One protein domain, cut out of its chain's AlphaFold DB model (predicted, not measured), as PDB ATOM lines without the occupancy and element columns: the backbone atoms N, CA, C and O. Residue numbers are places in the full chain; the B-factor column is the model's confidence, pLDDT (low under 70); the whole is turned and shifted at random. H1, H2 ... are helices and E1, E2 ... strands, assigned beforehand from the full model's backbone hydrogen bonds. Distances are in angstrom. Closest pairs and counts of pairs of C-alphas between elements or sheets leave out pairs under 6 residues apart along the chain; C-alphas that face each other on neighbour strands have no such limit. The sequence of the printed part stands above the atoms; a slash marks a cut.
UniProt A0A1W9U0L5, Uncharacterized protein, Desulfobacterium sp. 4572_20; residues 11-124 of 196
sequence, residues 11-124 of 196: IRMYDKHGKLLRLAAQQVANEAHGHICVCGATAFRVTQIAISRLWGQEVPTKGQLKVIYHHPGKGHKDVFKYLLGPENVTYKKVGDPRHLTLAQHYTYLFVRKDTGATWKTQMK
ATOM      1  N   ILE A  11     -27.937  55.926 -24.845       94.44
ATOM      2  CA  ILE A  11     -28.201  54.488 -24.809       94.44
ATOM      3  C   ILE A  11     -28.246  54.071 -23.342       94.44
ATOM      4  O   ILE A  11     -27.295  54.315 -22.598       94.44
ATOM      5  N   ARG A  12     -29.351  53.442 -22.939       94.94
ATOM      6  CA  ARG A  12     -29.453  52.729 -21.666       94.94
ATOM      7  C   ARG A  12     -29.099  51.266 -21.894       94.94
ATOM      8  O   ARG A  12     -29.629  50.651 -22.817       94.94
ATOM      9  N   MET A  13     -28.195  50.735 -21.082       95.25
ATOM     10  CA  MET A  13     -27.859  49.310 -21.068       95.25
ATOM     11  C   MET A  13     -27.290  48.914 -19.713       95.25
ATOM     12  O   MET A  13     -26.632  49.730 -19.071       95.25
ATOM     13  N   TYR A  14     -27.503  47.676 -19.292       97.00
ATOM     14  CA  TYR A  14     -26.800  47.124 -18.140       97.00
ATOM     15  C   TYR A  14     -25.386  46.698 -18.533       97.00
ATOM     16  O   TYR A  14     -25.164  46.205 -19.641       97.00
ATOM     17  N   ASP A  15     -24.415  46.883 -17.646       93.88
ATOM     18  CA  ASP A  15     -23.122  46.217 -17.779       93.88
ATOM     19  C   ASP A  15     -23.202  44.739 -17.355       93.88
ATOM     20  O   ASP A  15     -24.247  44.236 -16.942       93.88
ATOM     21  N   LYS A  16     -22.075  44.025 -17.454       87.69
ATOM     22  CA  LYS A  16     -21.987  42.602 -17.085       87.69
ATOM     23  C   LYS A  16     -22.235  42.320 -15.593       87.69
ATOM     24  O   LYS A  16     -22.405  41.166 -15.229       87.69
ATOM     25  N   HIS A  17     -22.222  43.351 -14.748       92.75
ATOM     26  CA  HIS A  17     -22.460  43.268 -13.308       92.75
ATOM     27  C   HIS A  17     -23.877  43.724 -12.927       92.75
ATOM     28  O   HIS A  17     -24.194  43.807 -11.745       92.75
ATOM     29  N   GLY A  18     -24.734  44.037 -13.908       93.88
ATOM     30  CA  GLY A  18     -26.099  44.506 -13.669       93.88
ATOM     31  C   GLY A  18     -26.204  45.995 -13.330       93.88
ATOM     32  O   GLY A  18     -27.290  46.468 -12.995       93.88
ATOM     33  N   LYS A  19     -25.122  46.779 -13.445       97.00
ATOM     34  CA  LYS A  19     -25.183  48.233 -13.248       97.00
ATOM     35  C   LYS A  19     -25.780  48.901 -14.482       97.00
ATOM     36  O   LYS A  19     -25.299  48.712 -15.599       97.00
ATOM     37  N   LEU A  20     -26.797  49.739 -14.280       96.81
ATOM     38  CA  LEU A  20     -27.393  50.526 -15.357       96.81
ATOM     39  C   LEU A  20     -26.434  51.633 -15.822       96.81
ATOM     40  O   LEU A  20     -26.055  52.516 -15.053       96.81
ATOM     41  N   LEU A  21     -26.086  51.617 -17.107       95.25
ATOM     42  CA  LEU A  21     -25.299  52.645 -17.780       95.25
ATOM     43  C   LEU A  21     -26.213  53.603 -18.554       95.25
ATOM     44  O   LEU A  21     -27.169  53.180 -19.206       95.25
ATOM     45  N   ARG A  22     -25.876  54.899 -18.538       95.19
ATOM     46  CA  ARG A  22     -26.487  55.941 -19.383       95.19
ATOM     47  C   ARG A  22     -25.403  56.551 -20.263       95.19
ATOM     48  O   ARG A  22     -24.642  57.401 -19.820       95.19
ATOM     49  N   LEU A  23     -25.311  56.081 -21.501       94.62
ATOM     50  CA  LEU A  23     -24.190  56.370 -22.389       94.62
ATOM     51  C   LEU A  23     -24.546  57.486 -23.373       94.62
ATOM     52  O   LEU A  23     -25.455  57.320 -24.186       94.62
ATOM     53  N   ALA A  24     -23.826  58.607 -23.317       92.62
ATOM     54  CA  ALA A  24     -23.954  59.708 -24.273       92.62
ATOM     55  C   ALA A  24     -23.023  59.518 -25.482       92.62
ATOM     56  O   ALA A  24     -21.908  59.015 -25.344       92.62
ATOM     57  N   ALA A  25     -23.439  59.986 -26.664       89.62
ATOM     58  CA  ALA A  25     -22.676  59.800 -27.903       89.62
ATOM     59  C   ALA A  25     -21.246  60.367 -27.836       89.62
ATOM     60  O   ALA A  25     -20.302  59.705 -28.264       89.62
ATOM     61  N   GLN A  26     -21.082  61.575 -27.282       87.94
ATOM     62  CA  GLN A  26     -19.774  62.224 -27.145       87.94
ATOM     63  C   GLN A  26     -18.842  61.430 -26.229       87.94
ATOM     64  O   GLN A  26     -17.691  61.199 -26.587       87.94
ATOM     65  N   GLN A  27     -19.347  60.997 -25.072       90.94
ATOM     66  CA  GLN A  27     -18.581  60.219 -24.105       90.94
ATOM     67  C   GLN A  27     -18.127  58.894 -24.718       90.94
ATOM     68  O   GLN A  27     -16.936  58.602 -24.726       90.94
ATOM     69  N   VAL A  28     -19.055  58.142 -25.320       93.88
ATOM     70  CA  VAL A  28     -18.738  56.869 -25.982       93.88
ATOM     71  C   VAL A  28     -17.691  57.061 -27.072       93.88
ATOM     72  O   VAL A  28     -16.755  56.276 -27.166       93.88
ATOM     73  N   ALA A  29     -17.820  58.098 -27.903       87.88
ATOM     74  CA  ALA A  29     -16.853  58.341 -28.966       87.88
ATOM     75  C   ALA A  29     -15.471  58.735 -28.419       87.88
ATOM     76  O   ALA A  29     -14.460  58.250 -28.924       87.88
ATOM     77  N   ASN A  30     -15.416  59.563 -27.375       88.38
ATOM     78  CA  ASN A  30     -14.162  59.940 -26.729       88.38
ATOM     79  C   ASN A  30     -13.473  58.727 -26.087       88.38
ATOM     80  O   ASN A  30     -12.292  58.515 -26.330       88.38
ATOM     81  N   GLU A  31     -14.204  57.901 -25.337       95.62
ATOM     82  CA  GLU A  31     -13.640  56.718 -24.676       95.62
ATOM     83  C   GLU A  31     -13.241  55.620 -25.672       95.62
ATOM     84  O   GLU A  31     -12.203  54.983 -25.518       95.62
ATOM     85  N   ALA A  32     -14.045  55.392 -26.713       95.12
ATOM     86  CA  ALA A  32     -13.795  54.322 -27.674       95.12
ATOM     87  C   ALA A  32     -12.737  54.688 -28.723       95.12
ATOM     88  O   ALA A  32     -11.962  53.834 -29.152       95.12
ATOM     89  N   HIS A  33     -12.758  55.934 -29.198       90.81
ATOM     90  CA  HIS A  33     -12.035  56.358 -30.399       90.81
ATOM     91  C   HIS A  33     -11.064  57.524 -30.154       90.81
ATOM     92  O   HIS A  33     -10.173  57.741 -30.973       90.81
ATOM     93  N   GLY A  34     -11.213  58.254 -29.044       88.94
ATOM     94  CA  GLY A  34     -10.416  59.434 -28.685       88.94
ATOM     95  C   GLY A  34     -11.086  60.772 -29.018       88.94
ATOM     96  O   GLY A  34     -10.715  61.804 -28.465       88.94
ATOM     97  N   HIS A  35     -12.097  60.777 -29.890       84.25
ATOM     98  CA  HIS A  35     -12.875  61.967 -30.251       84.25
ATOM     99  C   HIS A  35     -14.174  61.584 -30.970       84.25
ATOM    100  O   HIS A  35     -14.307  60.495 -31.535       84.25
ATOM    101  N   ILE A  36     -15.122  62.521 -31.035       82.88
ATOM    102  CA  ILE A  36     -16.320  62.354 -31.862       82.88
ATOM    103  C   ILE A  36     -16.005  62.531 -33.351       82.88
ATOM    104  O   ILE A  36     -15.485  63.556 -33.791       82.88
ATOM    105  N   CYS A  37     -16.355  61.526 -34.150       83.94
ATOM    106  CA  CYS A  37     -16.301  61.575 -35.607       83.94
ATOM    107  C   CYS A  37     -17.643  61.140 -36.207       83.94
ATOM    108  O   CYS A  37     -18.459  60.504 -35.535       83.94
ATOM    109  N   VAL A  38     -17.876  61.449 -37.489       85.19
ATOM    110  CA  VAL A  38     -19.135  61.090 -38.172       85.19
ATOM    111  C   VAL A  38     -19.401  59.580 -38.126       85.19
ATOM    112  O   VAL A  38     -20.543  59.155 -37.951       85.19
ATOM    113  N   CYS A  39     -18.345  58.765 -38.203       88.62
ATOM    114  CA  CYS A  39     -18.434  57.311 -38.119       88.62
ATOM    115  C   CYS A  39     -18.892  56.848 -36.733       88.62
ATOM    116  O   CYS A  39     -19.836  56.069 -36.623       88.62
ATOM    117  N   GLY A  40     -18.257  57.364 -35.674       88.25
ATOM    118  CA  GLY A  40     -18.584  57.015 -34.293       88.25
ATOM    119  C   GLY A  40     -19.991  57.466 -33.905       88.25
ATOM    120  O   GLY A  40     -20.770  56.678 -33.370       88.25
ATOM    121  N   ALA A  41     -20.369  58.693 -34.277       90.56
ATOM    122  CA  ALA A  41     -21.725  59.202 -34.081       90.56
ATOM    123  C   ALA A  41     -22.770  58.350 -34.822       90.56
ATOM    124  O   ALA A  41     -23.828  58.041 -34.273       90.56
ATOM    125  N   THR A  42     -22.458  57.915 -36.047       92.31
ATOM    126  CA  THR A  42     -23.320  57.007 -36.812       92.31
ATOM    127  C   THR A  42     -23.475  55.665 -36.108       92.31
ATOM    128  O   THR A  42     -24.608  55.235 -35.906       92.31
ATOM    129  N   ALA A  43     -22.373  55.020 -35.709       95.94
ATOM    130  CA  ALA A  43     -22.376  53.726 -35.025       95.94
ATOM    131  C   ALA A  43     -23.192  53.760 -33.726       95.94
ATOM    132  O   ALA A  43     -24.051  52.900 -33.513       95.94
ATOM    133  N   PHE A  44     -23.001  54.799 -32.907       95.56
ATOM    134  CA  PHE A  44     -23.809  55.029 -31.713       95.56
ATOM    135  C   PHE A  44     -25.293  55.122 -32.077       95.56
ATOM    136  O   PHE A  44     -26.137  54.407 -31.533       95.56
ATOM    137  N   ARG A  45     -25.620  55.957 -33.068       93.75
ATOM    138  CA  ARG A  45     -27.003  56.234 -33.436       93.75
ATOM    139  C   ARG A  45     -27.735  55.015 -33.996       93.75
ATOM    140  O   ARG A  45     -28.893  54.794 -33.645       93.75
ATOM    141  N   VAL A  46     -27.095  54.224 -34.855       95.50
ATOM    142  CA  VAL A  46     -27.721  53.005 -35.391       95.50
ATOM    143  C   VAL A  46     -27.877  51.928 -34.318       95.50
ATOM    144  O   VAL A  46     -28.882  51.225 -34.331       95.50
ATOM    145  N   THR A  47     -26.960  51.863 -33.346       96.75
ATOM    146  CA  THR A  47     -27.082  50.963 -32.186       96.75
ATOM    147  C   THR A  47     -28.291  51.328 -31.335       96.75
ATOM    148  O   THR A  47     -29.104  50.469 -31.010       96.75
ATOM    149  N   GLN A  48     -28.469  52.615 -31.037       94.25
ATOM    150  CA  GLN A  48     -29.622  53.103 -30.285       94.25
ATOM    151  C   GLN A  48     -30.956  52.757 -30.963       94.25
ATOM    152  O   GLN A  48     -31.901  52.326 -30.305       94.25
ATOM    153  N   ILE A  49     -31.033  52.920 -32.288       93.94
ATOM    154  CA  ILE A  49     -32.226  52.550 -33.059       93.94
ATOM    155  C   ILE A  49     -32.457  51.039 -32.998       93.94
ATOM    156  O   ILE A  49     -33.592  50.618 -32.793       93.94
ATOM    157  N   ALA A  50     -31.409  50.228 -33.160       96.31
ATOM    158  CA  ALA A  50     -31.522  48.776 -33.092       96.31
ATOM    159  C   ALA A  50     -32.032  48.307 -31.722       96.31
ATOM    160  O   ALA A  50     -32.950  47.495 -31.675       96.31
ATOM    161  N   ILE A  51     -31.519  48.876 -30.626       95.69
ATOM    162  CA  ILE A  51     -31.996  48.589 -29.265       95.69
ATOM    163  C   ILE A  51     -33.487  48.913 -29.142       95.69
ATOM    164  O   ILE A  51     -34.271  48.041 -28.786       95.69
ATOM    165  N   SER A  52     -33.900  50.124 -29.532       93.56
ATOM    166  CA  SER A  52     -35.312  50.527 -29.480       93.56
ATOM    167  C   SER A  52     -36.229  49.602 -30.291       93.56
ATOM    168  O   SER A  52     -37.384  49.407 -29.921       93.56
ATOM    169  N   ARG A  53     -35.732  49.019 -31.388       95.31
ATOM    170  CA  ARG A  53     -36.503  48.106 -32.245       95.31
ATOM    171  C   ARG A  53     -36.550  46.673 -31.727       95.31
ATOM    172  O   ARG A  53     -37.570  46.024 -31.914       95.31
ATOM    173  N   LEU A  54     -35.473  46.193 -31.111       96.12
ATOM    174  CA  LEU A  54     -35.325  44.799 -30.682       96.12
ATOM    175  C   LEU A  54     -35.745  44.553 -29.221       96.12
ATOM    176  O   LEU A  54     -36.058  43.419 -28.868       96.12
ATOM    177  N   TRP A  55     -35.749  45.592 -28.380       94.81
ATOM    178  CA  TRP A  55     -36.146  45.514 -26.965       94.81
ATOM    179  C   TRP A  55     -37.411  46.317 -26.637       94.81
ATOM    180  O   TRP A  55     -38.033  46.089 -25.605       94.81
ATOM    181  N   GLY A  56     -37.833  47.250 -27.498       90.75
ATOM    182  CA  GLY A  56     -38.995  48.094 -27.217       90.75
ATOM    183  C   GLY A  56     -38.772  48.956 -25.970       90.75
ATOM    184  O   GLY A  56     -38.076  49.967 -26.048       90.75
ATOM    185  N   GLN A  57     -39.390  48.564 -24.853       89.06
ATOM    186  CA  GLN A  57     -39.249  49.226 -23.547       89.06
ATOM    187  C   GLN A  57     -38.223  48.553 -22.623       89.06
ATOM    188  O   GLN A  57     -37.820  49.156 -21.629       89.06
ATOM    189  N   GLU A  58     -37.797  47.327 -22.931       93.75
ATOM    190  CA  GLU A  58     -36.770  46.627 -22.161       93.75
ATOM    191  C   GLU A  58     -35.397  47.304 -22.327       93.75
ATOM    192  O   GLU A  58     -35.104  47.948 -23.341       93.75
ATOM    193  N   VAL A  59     -34.525  47.134 -21.331       94.94
ATOM    194  CA  VAL A  59     -33.146  47.636 -21.367       94.94
ATOM    195  C   VAL A  59     -32.197  46.456 -21.601       94.94
ATOM    196  O   VAL A  59     -32.209  45.518 -20.806       94.94
ATOM    197  N   PRO A  60     -31.369  46.471 -22.661       96.31
ATOM    198  CA  PRO A  60     -30.463  45.365 -22.957       96.31
ATOM    199  C   PRO A  60     -29.289  45.307 -21.979       96.31
ATOM    200  O   PRO A  60     -28.840  46.333 -21.463       96.31
ATOM    201  N   THR A  61     -28.700  44.124 -21.830       95.88
ATOM    202  CA  THR A  61     -27.383  43.957 -21.205       95.88
ATOM    203  C   THR A  61     -26.287  43.990 -22.269       95.88
ATOM    204  O   THR A  61     -26.409  43.415 -23.358       95.88
ATOM    205  N   LYS A  62     -25.182  44.670 -21.965       93.94
ATOM    206  CA  LYS A  62     -23.989  44.724 -22.812       93.94
ATOM    207  C   LYS A  62     -23.528  43.307 -23.165       93.94
ATOM    208  O   LYS A  62     -23.416  42.447 -22.299       93.94
ATOM    209  N   GLY A  63     -23.268  43.066 -24.449       92.88
ATOM    210  CA  GLY A  63     -22.900  41.743 -24.964       92.88
ATOM    211  C   GLY A  63     -24.065  40.885 -25.472       92.88
ATOM    212  O   GLY A  63     -23.815  39.803 -26.008       92.88
ATOM    213  N   GLN A  64     -25.320  41.346 -25.364       96.06
ATOM    214  CA  GLN A  64     -26.505  40.663 -25.920       96.06
ATOM    215  C   GLN A  64     -26.848  41.063 -27.364       96.06
ATOM    216  O   GLN A  64     -27.694  40.431 -27.995       96.06
ATOM    217  N   LEU A  65     -26.197  42.087 -27.910       97.94
ATOM    218  CA  LEU A  65     -26.459  42.596 -29.253       97.94
ATOM    219  C   LEU A  65     -25.218  42.424 -30.132       97.94
ATOM    220  O   LEU A  65     -24.138  42.889 -29.777       97.94
ATOM    221  N   LYS A  66     -25.380  41.775 -31.287       98.56
ATOM    222  CA  LYS A  66     -24.351  41.644 -32.329       98.56
ATOM    223  C   LYS A  66     -24.605  42.613 -33.472       98.56
ATOM    224  O   LYS A  66     -25.758  42.950 -33.740       98.56
ATOM    225  N   VAL A  67     -23.546  42.998 -34.181       98.75
ATOM    226  CA  VAL A  67     -23.631  43.785 -35.417       98.75
ATOM    227  C   VAL A  67     -22.746  43.207 -36.518       98.75
ATOM    228  O   VAL A  67     -21.574  42.895 -36.302       98.75
ATOM    229  N   ILE A  68     -23.301  43.131 -37.725       98.69
ATOM    230  CA  ILE A  68     -22.556  42.983 -38.975       98.69
ATOM    231  C   ILE A  68     -22.645  44.317 -39.719       98.69
ATOM    232  O   ILE A  68     -23.741  44.853 -39.905       98.69
ATOM    233  N   TYR A  69     -21.501  44.867 -40.123       98.12
ATOM    234  CA  TYR A  69     -21.415  46.169 -40.789       98.12
ATOM    235  C   TYR A  69     -20.344  46.187 -41.880       98.12
ATOM    236  O   TYR A  69     -19.471  45.320 -41.950       98.12
ATOM    237  N   HIS A  70     -20.422  47.215 -42.720       97.19
ATOM    238  CA  HIS A  70     -19.705  47.278 -43.992       97.19
ATOM    239  C   HIS A  70     -18.803  48.508 -44.150       97.19
ATOM    240  O   HIS A  70     -17.938  48.546 -45.023       97.19
ATOM    241  N   HIS A  71     -18.975  49.522 -43.302       94.56
ATOM    242  CA  HIS A  71     -18.174  50.739 -43.361       94.56
ATOM    243  C   HIS A  71     -16.736  50.494 -42.854       94.56
ATOM    244  O   HIS A  71     -16.579  50.048 -41.718       94.56
ATOM    245  N   PRO A  72     -15.676  50.844 -43.611       93.50
ATOM    246  CA  PRO A  72     -14.284  50.570 -43.225       93.50
ATOM    247  C   PRO A  72     -13.719  51.542 -42.172       93.50
ATOM    248  O   PRO A  72     -12.594  51.379 -41.707       93.50
ATOM    249  N   GLY A  73     -14.461  52.596 -41.819       90.00
ATOM    250  CA  GLY A  73     -14.000  53.642 -40.903       90.00
ATOM    251  C   GLY A  73     -13.729  53.128 -39.485       90.00
ATOM    252  O   GLY A  73     -14.602  52.523 -38.860       90.00
ATOM    253  N   LYS A  74     -12.546  53.447 -38.939       93.31
ATOM    254  CA  LYS A  74     -12.119  53.046 -37.584       93.31
ATOM    255  C   LYS A  74     -13.114  53.479 -36.497       93.31
ATOM    256  O   LYS A  74     -13.396  52.698 -35.599       93.31
ATOM    257  N   GLY A  75     -13.721  54.661 -36.629       93.06
ATOM    258  CA  GLY A  75     -14.733  55.138 -35.681       93.06
ATOM    259  C   GLY A  75     -15.974  54.241 -35.570       93.06
ATOM    260  O   GLY A  75     -16.527  54.125 -34.481       93.06
ATOM    261  N   HIS A  76     -16.393  53.554 -36.647       96.12
ATOM    262  CA  HIS A  76     -17.465  52.548 -36.554       96.12
ATOM    263  C   HIS A  76     -17.013  51.347 -35.734       96.12
ATOM    264  O   HIS A  76     -17.700  50.953 -34.796       96.12
ATOM    265  N   LYS A  77     -15.848  50.787 -36.086       97.88
ATOM    266  CA  LYS A  77     -15.264  49.626 -35.409       97.88
ATOM    267  C   LYS A  77     -15.140  49.877 -33.910       97.88
ATOM    268  O   LYS A  77     -15.622  49.069 -33.125       97.88
ATOM    269  N   ASP A  78     -14.518  50.986 -33.532       98.12
ATOM    270  CA  ASP A  78     -14.206  51.289 -32.139       98.12
ATOM    271  C   ASP A  78     -15.478  51.486 -31.308       98.12
ATOM    272  O   ASP A  78     -15.633  50.848 -30.268       98.12
ATOM    273  N   VAL A  79     -16.437  52.279 -31.798       97.69
ATOM    274  CA  VAL A  79     -17.703  52.511 -31.084       97.69
ATOM    275  C   VAL A  79     -18.541  51.238 -30.982       97.69
ATOM    276  O   VAL A  79     -19.089  50.963 -29.915       97.69
ATOM    277  N   PHE A  80     -18.623  50.421 -32.038       98.31
ATOM    278  CA  PHE A  80     -19.330  49.141 -31.943       98.31
ATOM    279  C   PHE A  80     -18.670  48.205 -30.936       98.31
ATOM    280  O   PHE A  80     -19.370  47.619 -30.116       98.31
ATOM    281  N   LYS A  81     -17.337  48.085 -30.947       98.06
ATOM    282  CA  LYS A  81     -16.617  47.252 -29.974       98.06
ATOM    283  C   LYS A  81     -16.837  47.742 -28.549       98.06
ATOM    284  O   LYS A  81     -17.085  46.927 -27.665       98.06
ATOM    285  N   TYR A  82     -16.793  49.054 -28.340       97.00
ATOM    286  CA  TYR A  82     -17.043  49.647 -27.035       97.00
ATOM    287  C   TYR A  82     -18.458  49.337 -26.542       97.00
ATOM    288  O   TYR A  82     -18.617  48.905 -25.405       97.00
ATOM    289  N   LEU A  83     -19.485  49.533 -27.376       96.69
ATOM    290  CA  LEU A  83     -20.882  49.349 -26.972       96.69
ATOM    291  C   LEU A  83     -21.269  47.877 -26.828       96.69
ATOM    292  O   LEU A  83     -22.016  47.536 -25.919       96.69
ATOM    293  N   LEU A  84     -20.788  47.014 -27.723       96.88
ATOM    294  CA  LEU A  84     -21.310  45.657 -27.891       96.88
ATOM    295  C   LEU A  84     -20.368  44.566 -27.380       96.88
ATOM    296  O   LEU A  84     -20.814  43.443 -27.188       96.88
ATOM    297  N   GLY A  85     -19.092  44.877 -27.149       96.31
ATOM    298  CA  GLY A  85     -18.042  43.881 -26.926       96.31
ATOM    299  C   GLY A  85     -17.414  43.417 -28.251       96.31
ATOM    300  O   GLY A  85     -18.122  43.273 -29.254       96.31
ATOM    301  N   PRO A  86     -16.083  43.227 -28.312       96.69
ATOM    302  CA  PRO A  86     -15.366  42.941 -29.555       96.69
ATOM    303  C   PRO A  86     -15.797  41.653 -30.264       96.69
ATOM    304  O   PRO A  86     -15.760  41.604 -31.493       96.69
ATOM    305  N   GLU A  87     -16.235  40.646 -29.519       97.00
ATOM    306  CA  GLU A  87     -16.729  39.358 -30.004       97.00
ATOM    307  C   GLU A  87     -18.102  39.448 -30.690       97.00
ATOM    308  O   GLU A  87     -18.505  38.540 -31.414       97.00
ATOM    309  N   ASN A  88     -18.822  40.558 -30.498       98.12
ATOM    310  CA  ASN A  88     -20.153  40.778 -31.064       98.12
ATOM    311  C   ASN A  88     -20.124  41.693 -32.304       98.12
ATOM    312  O   ASN A  88     -21.172  42.146 -32.769       98.12
ATOM    313  N   VAL A  89     -18.938  41.978 -32.853       98.50
ATOM    314  CA  VAL A  89     -18.743  42.949 -33.939       98.50
ATOM    315  C   VAL A  89     -18.065  42.297 -35.139       98.50
ATOM    316  O   VAL A  89     -16.886  41.952 -35.095       98.50
ATOM    317  N   THR A  90     -18.782  42.206 -36.257       98.56
ATOM    318  CA  THR A  90     -18.276  41.622 -37.506       98.56
ATOM    319  C   THR A  90     -18.222  42.669 -38.614       98.56
ATOM    320  O   THR A  90     -19.246  43.189 -39.056       98.56
ATOM    321  N   TYR A  91     -17.018  42.955 -39.106       97.81
ATOM    322  CA  TYR A  91     -16.823  43.759 -40.311       97.81
ATOM    323  C   TYR A  91     -16.816  42.855 -41.545       97.81
ATOM    324  O   TYR A  91     -16.056  41.888 -41.595       97.81
ATOM    325  N   LYS A  92     -17.624  43.187 -42.553       97.25
ATOM    326  CA  LYS A  92     -17.599  42.540 -43.868       97.25
ATOM    327  C   LYS A  92     -17.280  43.578 -44.931       97.25
ATOM    328  O   LYS A  92     -18.114  44.432 -45.234       97.25
ATOM    329  N   LYS A  93     -16.084  43.484 -45.510       95.31
ATOM    330  CA  LYS A  93     -15.677  44.339 -46.626       95.31
ATOM    331  C   LYS A  93     -16.639  44.146 -47.802       95.31
ATOM    332  O   LYS A  93     -16.933  43.017 -48.181       95.31
ATOM    333  N   VAL A  94     -17.088  45.254 -48.376       93.44
ATOM    334  CA  VAL A  94     -17.893  45.316 -49.602       93.44
ATOM    335  C   VAL A  94     -17.436  46.525 -50.407       93.44
ATOM    336  O   VAL A  94     -17.014  47.518 -49.819       93.44
ATOM    337  N   GLY A  95     -17.521  46.439 -51.733       90.00
ATOM    338  CA  GLY A  95     -17.133  47.537 -52.620       90.00
ATOM    339  C   GLY A  95     -15.675  47.994 -52.462       90.00
ATOM    340  O   GLY A  95     -14.819  47.286 -51.918       90.00
ATOM    341  N   ASP A  96     -15.394  49.194 -52.968       86.50
ATOM    342  CA  ASP A  96     -14.098  49.855 -52.829       86.50
ATOM    343  C   ASP A  96     -14.118  50.796 -51.607       86.50
ATOM    344  O   ASP A  96     -14.868  51.773 -51.609       86.50
ATOM    345  N   PRO A  97     -13.267  50.585 -50.581       82.50
ATOM    346  CA  PRO A  97     -13.214  51.446 -49.394       82.50
ATOM    347  C   PRO A  97     -12.792  52.897 -49.687       82.50
ATOM    348  O   PRO A  97     -12.909  53.764 -48.812       82.50
ATOM    349  N   ARG A  98     -12.299  53.180 -50.898       81.06
ATOM    350  CA  ARG A  98     -12.014  54.538 -51.384       81.06
ATOM    351  C   ARG A  98     -13.279  55.259 -51.861       81.06
ATOM    352  O   ARG A  98     -13.339  56.480 -51.754       81.06
ATOM    353  N   HIS A  99     -14.299  54.519 -52.295       84.88
ATOM    354  CA  HIS A  99     -15.535  55.031 -52.889       84.88
ATOM    355  C   HIS A  99     -16.749  54.600 -52.058       84.88
ATOM    356  O   HIS A  99     -17.479  53.665 -52.382       84.88
ATOM    357  N   LEU A 100     -16.948  55.296 -50.940       85.88
ATOM    358  CA  LEU A 100     -18.015  54.972 -50.000       85.88
ATOM    359  C   LEU A 100     -19.385  55.388 -50.545       85.88
ATOM    360  O   LEU A 100     -19.589  56.519 -50.975       85.88
ATOM    361  N   THR A 101     -20.348  54.478 -50.432       87.75
ATOM    362  CA  THR A 101     -21.752  54.675 -50.818       87.75
ATOM    363  C   THR A 101     -22.675  54.331 -49.653       87.75
ATOM    364  O   THR A 101     -22.357  53.465 -48.830       87.75
ATOM    365  N   LEU A 102     -23.845  54.975 -49.581       87.44
ATOM    366  CA  LEU A 102     -24.831  54.679 -48.536       87.44
ATOM    367  C   LEU A 102     -25.346  53.234 -48.631       87.44
ATOM    368  O   LEU A 102     -25.430  52.550 -47.614       87.44
ATOM    369  N   ALA A 103     -25.631  52.768 -49.850       88.19
ATOM    370  CA  ALA A 103     -26.213  51.452 -50.111       88.19
ATOM    371  C   ALA A 103     -25.288  50.286 -49.731       88.19
ATOM    372  O   ALA A 103     -25.763  49.258 -49.259       88.19
ATOM    373  N   GLN A 104     -23.972  50.432 -49.909       90.94
ATOM    374  CA  GLN A 104     -23.034  49.353 -49.591       90.94
ATOM    375  C   GLN A 104     -22.448  49.503 -48.188       90.94
ATOM    376  O   GLN A 104     -22.388  48.531 -47.447       90.94
ATOM    377  N   HIS A 105     -22.034  50.711 -47.802       94.00
ATOM    378  CA  HIS A 105     -21.175  50.894 -46.630       94.00
ATOM    379  C   HIS A 105     -21.946  51.325 -45.380       94.00
ATOM    380  O   HIS A 105     -21.522  51.015 -44.270       94.00
ATOM    381  N   TYR A 106     -23.083  52.006 -45.529       92.94
ATOM    382  CA  TYR A 106     -23.906  52.477 -44.408       92.94
ATOM    383  C   TYR A 106     -25.110  51.566 -44.149       92.94
ATOM    384  O   TYR A 106     -26.212  52.033 -43.845       92.94
ATOM    385  N   THR A 107     -24.882  50.260 -44.261       95.38
ATOM    386  CA  THR A 107     -25.836  49.194 -43.955       95.38
ATOM    387  C   THR A 107     -25.368  48.396 -42.744       95.38
ATOM    388  O   THR A 107     -24.170  48.190 -42.521       95.38
ATOM    389  N   TYR A 108     -26.334  47.973 -41.931       98.00
ATOM    390  CA  TYR A 108     -26.093  47.314 -40.653       98.00
ATOM    391  C   TYR A 108     -27.131  46.219 -40.442       98.00
ATOM    392  O   TYR A 108     -28.322  46.440 -40.674       98.00
ATOM    393  N   LEU A 109     -26.685  45.061 -39.968       98.50
ATOM    394  CA  LEU A 109     -27.545  43.989 -39.483       98.50
ATOM    395  C   LEU A 109     -27.246  43.762 -38.006       98.50
ATOM    396  O   LEU A 109     -26.138  43.363 -37.653       98.50
ATOM    397  N   PHE A 110     -28.237  44.018 -37.162       98.69
ATOM    398  CA  PHE A 110     -28.175  43.755 -35.734       98.69
ATOM    399  C   PHE A 110     -28.892  42.455 -35.393       98.69
ATOM    400  O   PHE A 110     -29.922  42.149 -35.994       98.69
ATOM    401  N   VAL A 111     -28.360  41.713 -34.422       98.56
ATOM    402  CA  VAL A 111     -28.945  40.455 -33.934       98.56
ATOM    403  C   VAL A 111     -28.981  40.465 -32.411       98.56
ATOM    404  O   VAL A 111     -27.937  40.601 -31.768       98.56
ATOM    405  N   ARG A 112     -30.175  40.312 -31.840       98.00
ATOM    406  CA  ARG A 112     -30.408  40.089 -30.411       98.00
ATOM    407  C   ARG A 112     -30.129  38.610 -30.104       98.00
ATOM    408  O   ARG A 112     -30.723  37.734 -30.720       98.00
ATOM    409  N   LYS A 113     -29.153  38.323 -29.239       96.94
ATOM    410  CA  LYS A 113     -28.560  36.977 -29.087       96.94
ATOM    411  C   LYS A 113     -29.452  35.970 -28.369       96.94
ATOM    412  O   LYS A 113     -29.386  34.799 -28.710       96.94
ATOM    413  N   ASP A 114     -30.215  36.414 -27.378       94.56
ATOM    414  CA  ASP A 114     -31.106  35.573 -26.569       94.56
ATOM    415  C   ASP A 114     -32.315  35.084 -27.377       94.56
ATOM    416  O   ASP A 114     -32.702  33.929 -27.254       94.56
ATOM    417  N   THR A 115     -32.875  35.932 -28.244       96.44
ATOM    418  CA  THR A 115     -34.068  35.588 -29.040       96.44
ATOM    419  C   THR A 115     -33.776  35.251 -30.500       96.44
ATOM    420  O   THR A 115     -34.646  34.748 -31.204       96.44
ATOM    421  N   GLY A 116     -32.588  35.590 -31.004       96.88
ATOM    422  CA  GLY A 116     -32.260  35.512 -32.430       96.88
ATOM    423  C   GLY A 116     -32.925  36.595 -33.292       96.88
ATOM    424  O   GLY A 116     -32.704  36.621 -34.504       96.88
ATOM    425  N   ALA A 117     -33.708  37.509 -32.705       97.94
ATOM    426  CA  ALA A 117     -34.388  38.566 -33.448       97.94
ATOM    427  C   ALA A 117     -33.385  39.474 -34.173       97.94
ATOM    428  O   ALA A 117     -32.340  39.848 -33.628       97.94
ATOM    429  N   THR A 118     -33.711  39.858 -35.407       98.06
ATOM    430  CA  THR A 118     -32.808  40.643 -36.256       98.06
ATOM    431  C   THR A 118     -33.403  41.985 -36.648       98.06
ATOM    432  O   THR A 118     -34.615  42.145 -36.793       98.06
ATOM    433  N   TRP A 119     -32.532  42.976 -36.834       97.88
ATOM    434  CA  TRP A 119     -32.907  44.291 -37.338       97.88
ATOM    435  C   TRP A 119     -31.892  44.773 -38.368       97.88
ATOM    436  O   TRP A 119     -30.737  45.061 -38.045       97.88
ATOM    437  N   LYS A 120     -32.332  44.883 -39.624       97.12
ATOM    438  CA  LYS A 120     -31.533  45.443 -40.716       97.12
ATOM    439  C   LYS A 120     -31.876  46.916 -40.900       97.12
ATOM    440  O   LYS A 120     -33.044  47.286 -40.971       97.12
ATOM    441  N   THR A 121     -30.860  47.763 -41.014       92.62
ATOM    442  CA  THR A 121     -31.047  49.197 -41.247       92.62
ATOM    443  C   THR A 121     -29.994  49.760 -42.188       92.62
ATOM    444  O   THR A 121     -28.880  49.248 -42.288       92.62
ATOM    445  N   GLN A 122     -30.353  50.853 -42.853       93.06
ATOM    446  CA  GLN A 122     -29.484  51.625 -43.731       93.06
ATOM    447  C   GLN A 122     -29.609  53.112 -43.395       93.06
ATOM    448  O   GLN A 122     -30.674  53.578 -42.977       93.06
ATOM    449  N   MET A 123     -28.529  53.869 -43.573       88.06
ATOM    450  CA  MET A 123     -28.589  55.326 -43.503       88.06
ATOM    451  C   MET A 123     -29.412  55.899 -44.666       88.06
ATOM    452  O   MET A 123     -29.188  55.558 -45.826       88.06
ATOM    453  N   LYS A 124     -30.352  56.794 -44.346       83.31
ATOM    454  CA  LYS A 124     -31.154  57.515 -45.341       83.31
ATOM    455  C   LYS A 124     -30.310  58.482 -46.163       83.31
ATOM    456  O   LYS A 124     -29.350  59.074 -45.667       83.31
TER     457      LYS A 124
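Overview. This is residues 11 to 124 of the 196 residues of an uncharacterized protein of Desulfobacterium sp. 4572_20 (UniProt A0A1W9U0L5). A sheet of four strands has two helices, H2 and H3, side by side over one face; on the far side of these helices from the sheet lie a small hairpin of two strands, E1 and E2, and the helix H1, which packs across H3 and the first part of H2. The loop from E4 to E5, with the short helix H4 in it, makes one end of the longest axis, and the turn between E1 and E2 makes the other. The printed part has 114 residues, with four named helices and six named strands in the order E1 E2 H1 H2 E3 H3 E4 H4 E5 E6; the class is mixed, helices and strands. The larger sheet runs E4 E3 E5 E6 and is mixed, while E1 and E2 are antiparallel. The whole is compact, with a radius of gyration of the C-alphas of 13.4 A and spans of 42 by 31 by 25 A.

Arrangement. The printed part begins with a hairpin of E1, residues 11 to 14, and E2, residues 20 to 24, antiparallel at 155 degrees, with N 21 and O 13 at 2.8 A. H1, residues 25 to 33, follows E2 by a tight link. H2, residues 38 to 55, touches H1 with residues 40 to 45 alone, at a steep tilt of 64 degrees, opposite ways; the closest C-alphas are those of Ala 29 and Gly 40, 5.8 A apart. The closest C-alphas of E1 and H2, those of Ile 11 and Gln 48, are 5.8 A apart. E3, residues 65 to 69, H3, residues 74 to 84, and E4, residues 89 to 91, form a strand-helix-strand unit, two parallel neighbour strands with a helix between, and its crossover is right-handed. E4 and E3 stand at 9 degrees, with N 90 and O 67 at 2.9 A. H3 touches H2 at a shallow tilt of 30 degrees, the same way, closest at the C-alphas of Gly 40 and Gly 75, 4.5 A. H3 also touches H1, closest at the C-alphas of Ala 32 and Asp 78, 5.4 A, and their lines are only just about perpendicular, at 73 degrees. H4, residues 102 to 105, only grazes the larger sheet. E5, residues 107 to 112, is antiparallel to E3 at 160 degrees, with N 68 and O 109 at 2.8 A. E5 and E6, residues 118 to 122, form a hairpin, antiparallel at 162 degrees, with N 110 and O 119 at 2.8 A. H2 and H3 are on the same face of this sheet, which gives two layers, helices on one face of a sheet. H2 has a height over the sheet of 9.2 A and lies over E3, E5 and E6, slantwise to the strands, at 36 degrees to E6 on the local plane. H3, at a height of 9.1 A, runs along the strands, at 7 degrees to E4 on the local plane. In H1, H2 and H3 every O i to N i+4 pair is within hydrogen-bond range; H4 is too short for such a pair.

Along the chain. E1 begins at C-alpha 11, (-28.201, 54.488, -24.809), and E2 is 13.3 A long. H1 measures 11.5 A. H2, the longest helix, runs 25.6 A from C-alpha 38 at (-19.135, 61.090, -38.172). E3 is 13.1 A long, H3 15.3 A, E5 16.9 A and E6 13.7 A. E6 ends at C-alpha 122, (-29.484, 51.625, -43.731).

Size, cuts and confidence. The two C-alphas farthest apart, those of Gly 18 and His 99, are 42.0 A apart. The printed part has no cut, and no link is long; those from H2 to E3 and from E4 to H4 are short but not tight. The mean pLDDT of the printed part is 93.7, and no printed residue is under 70.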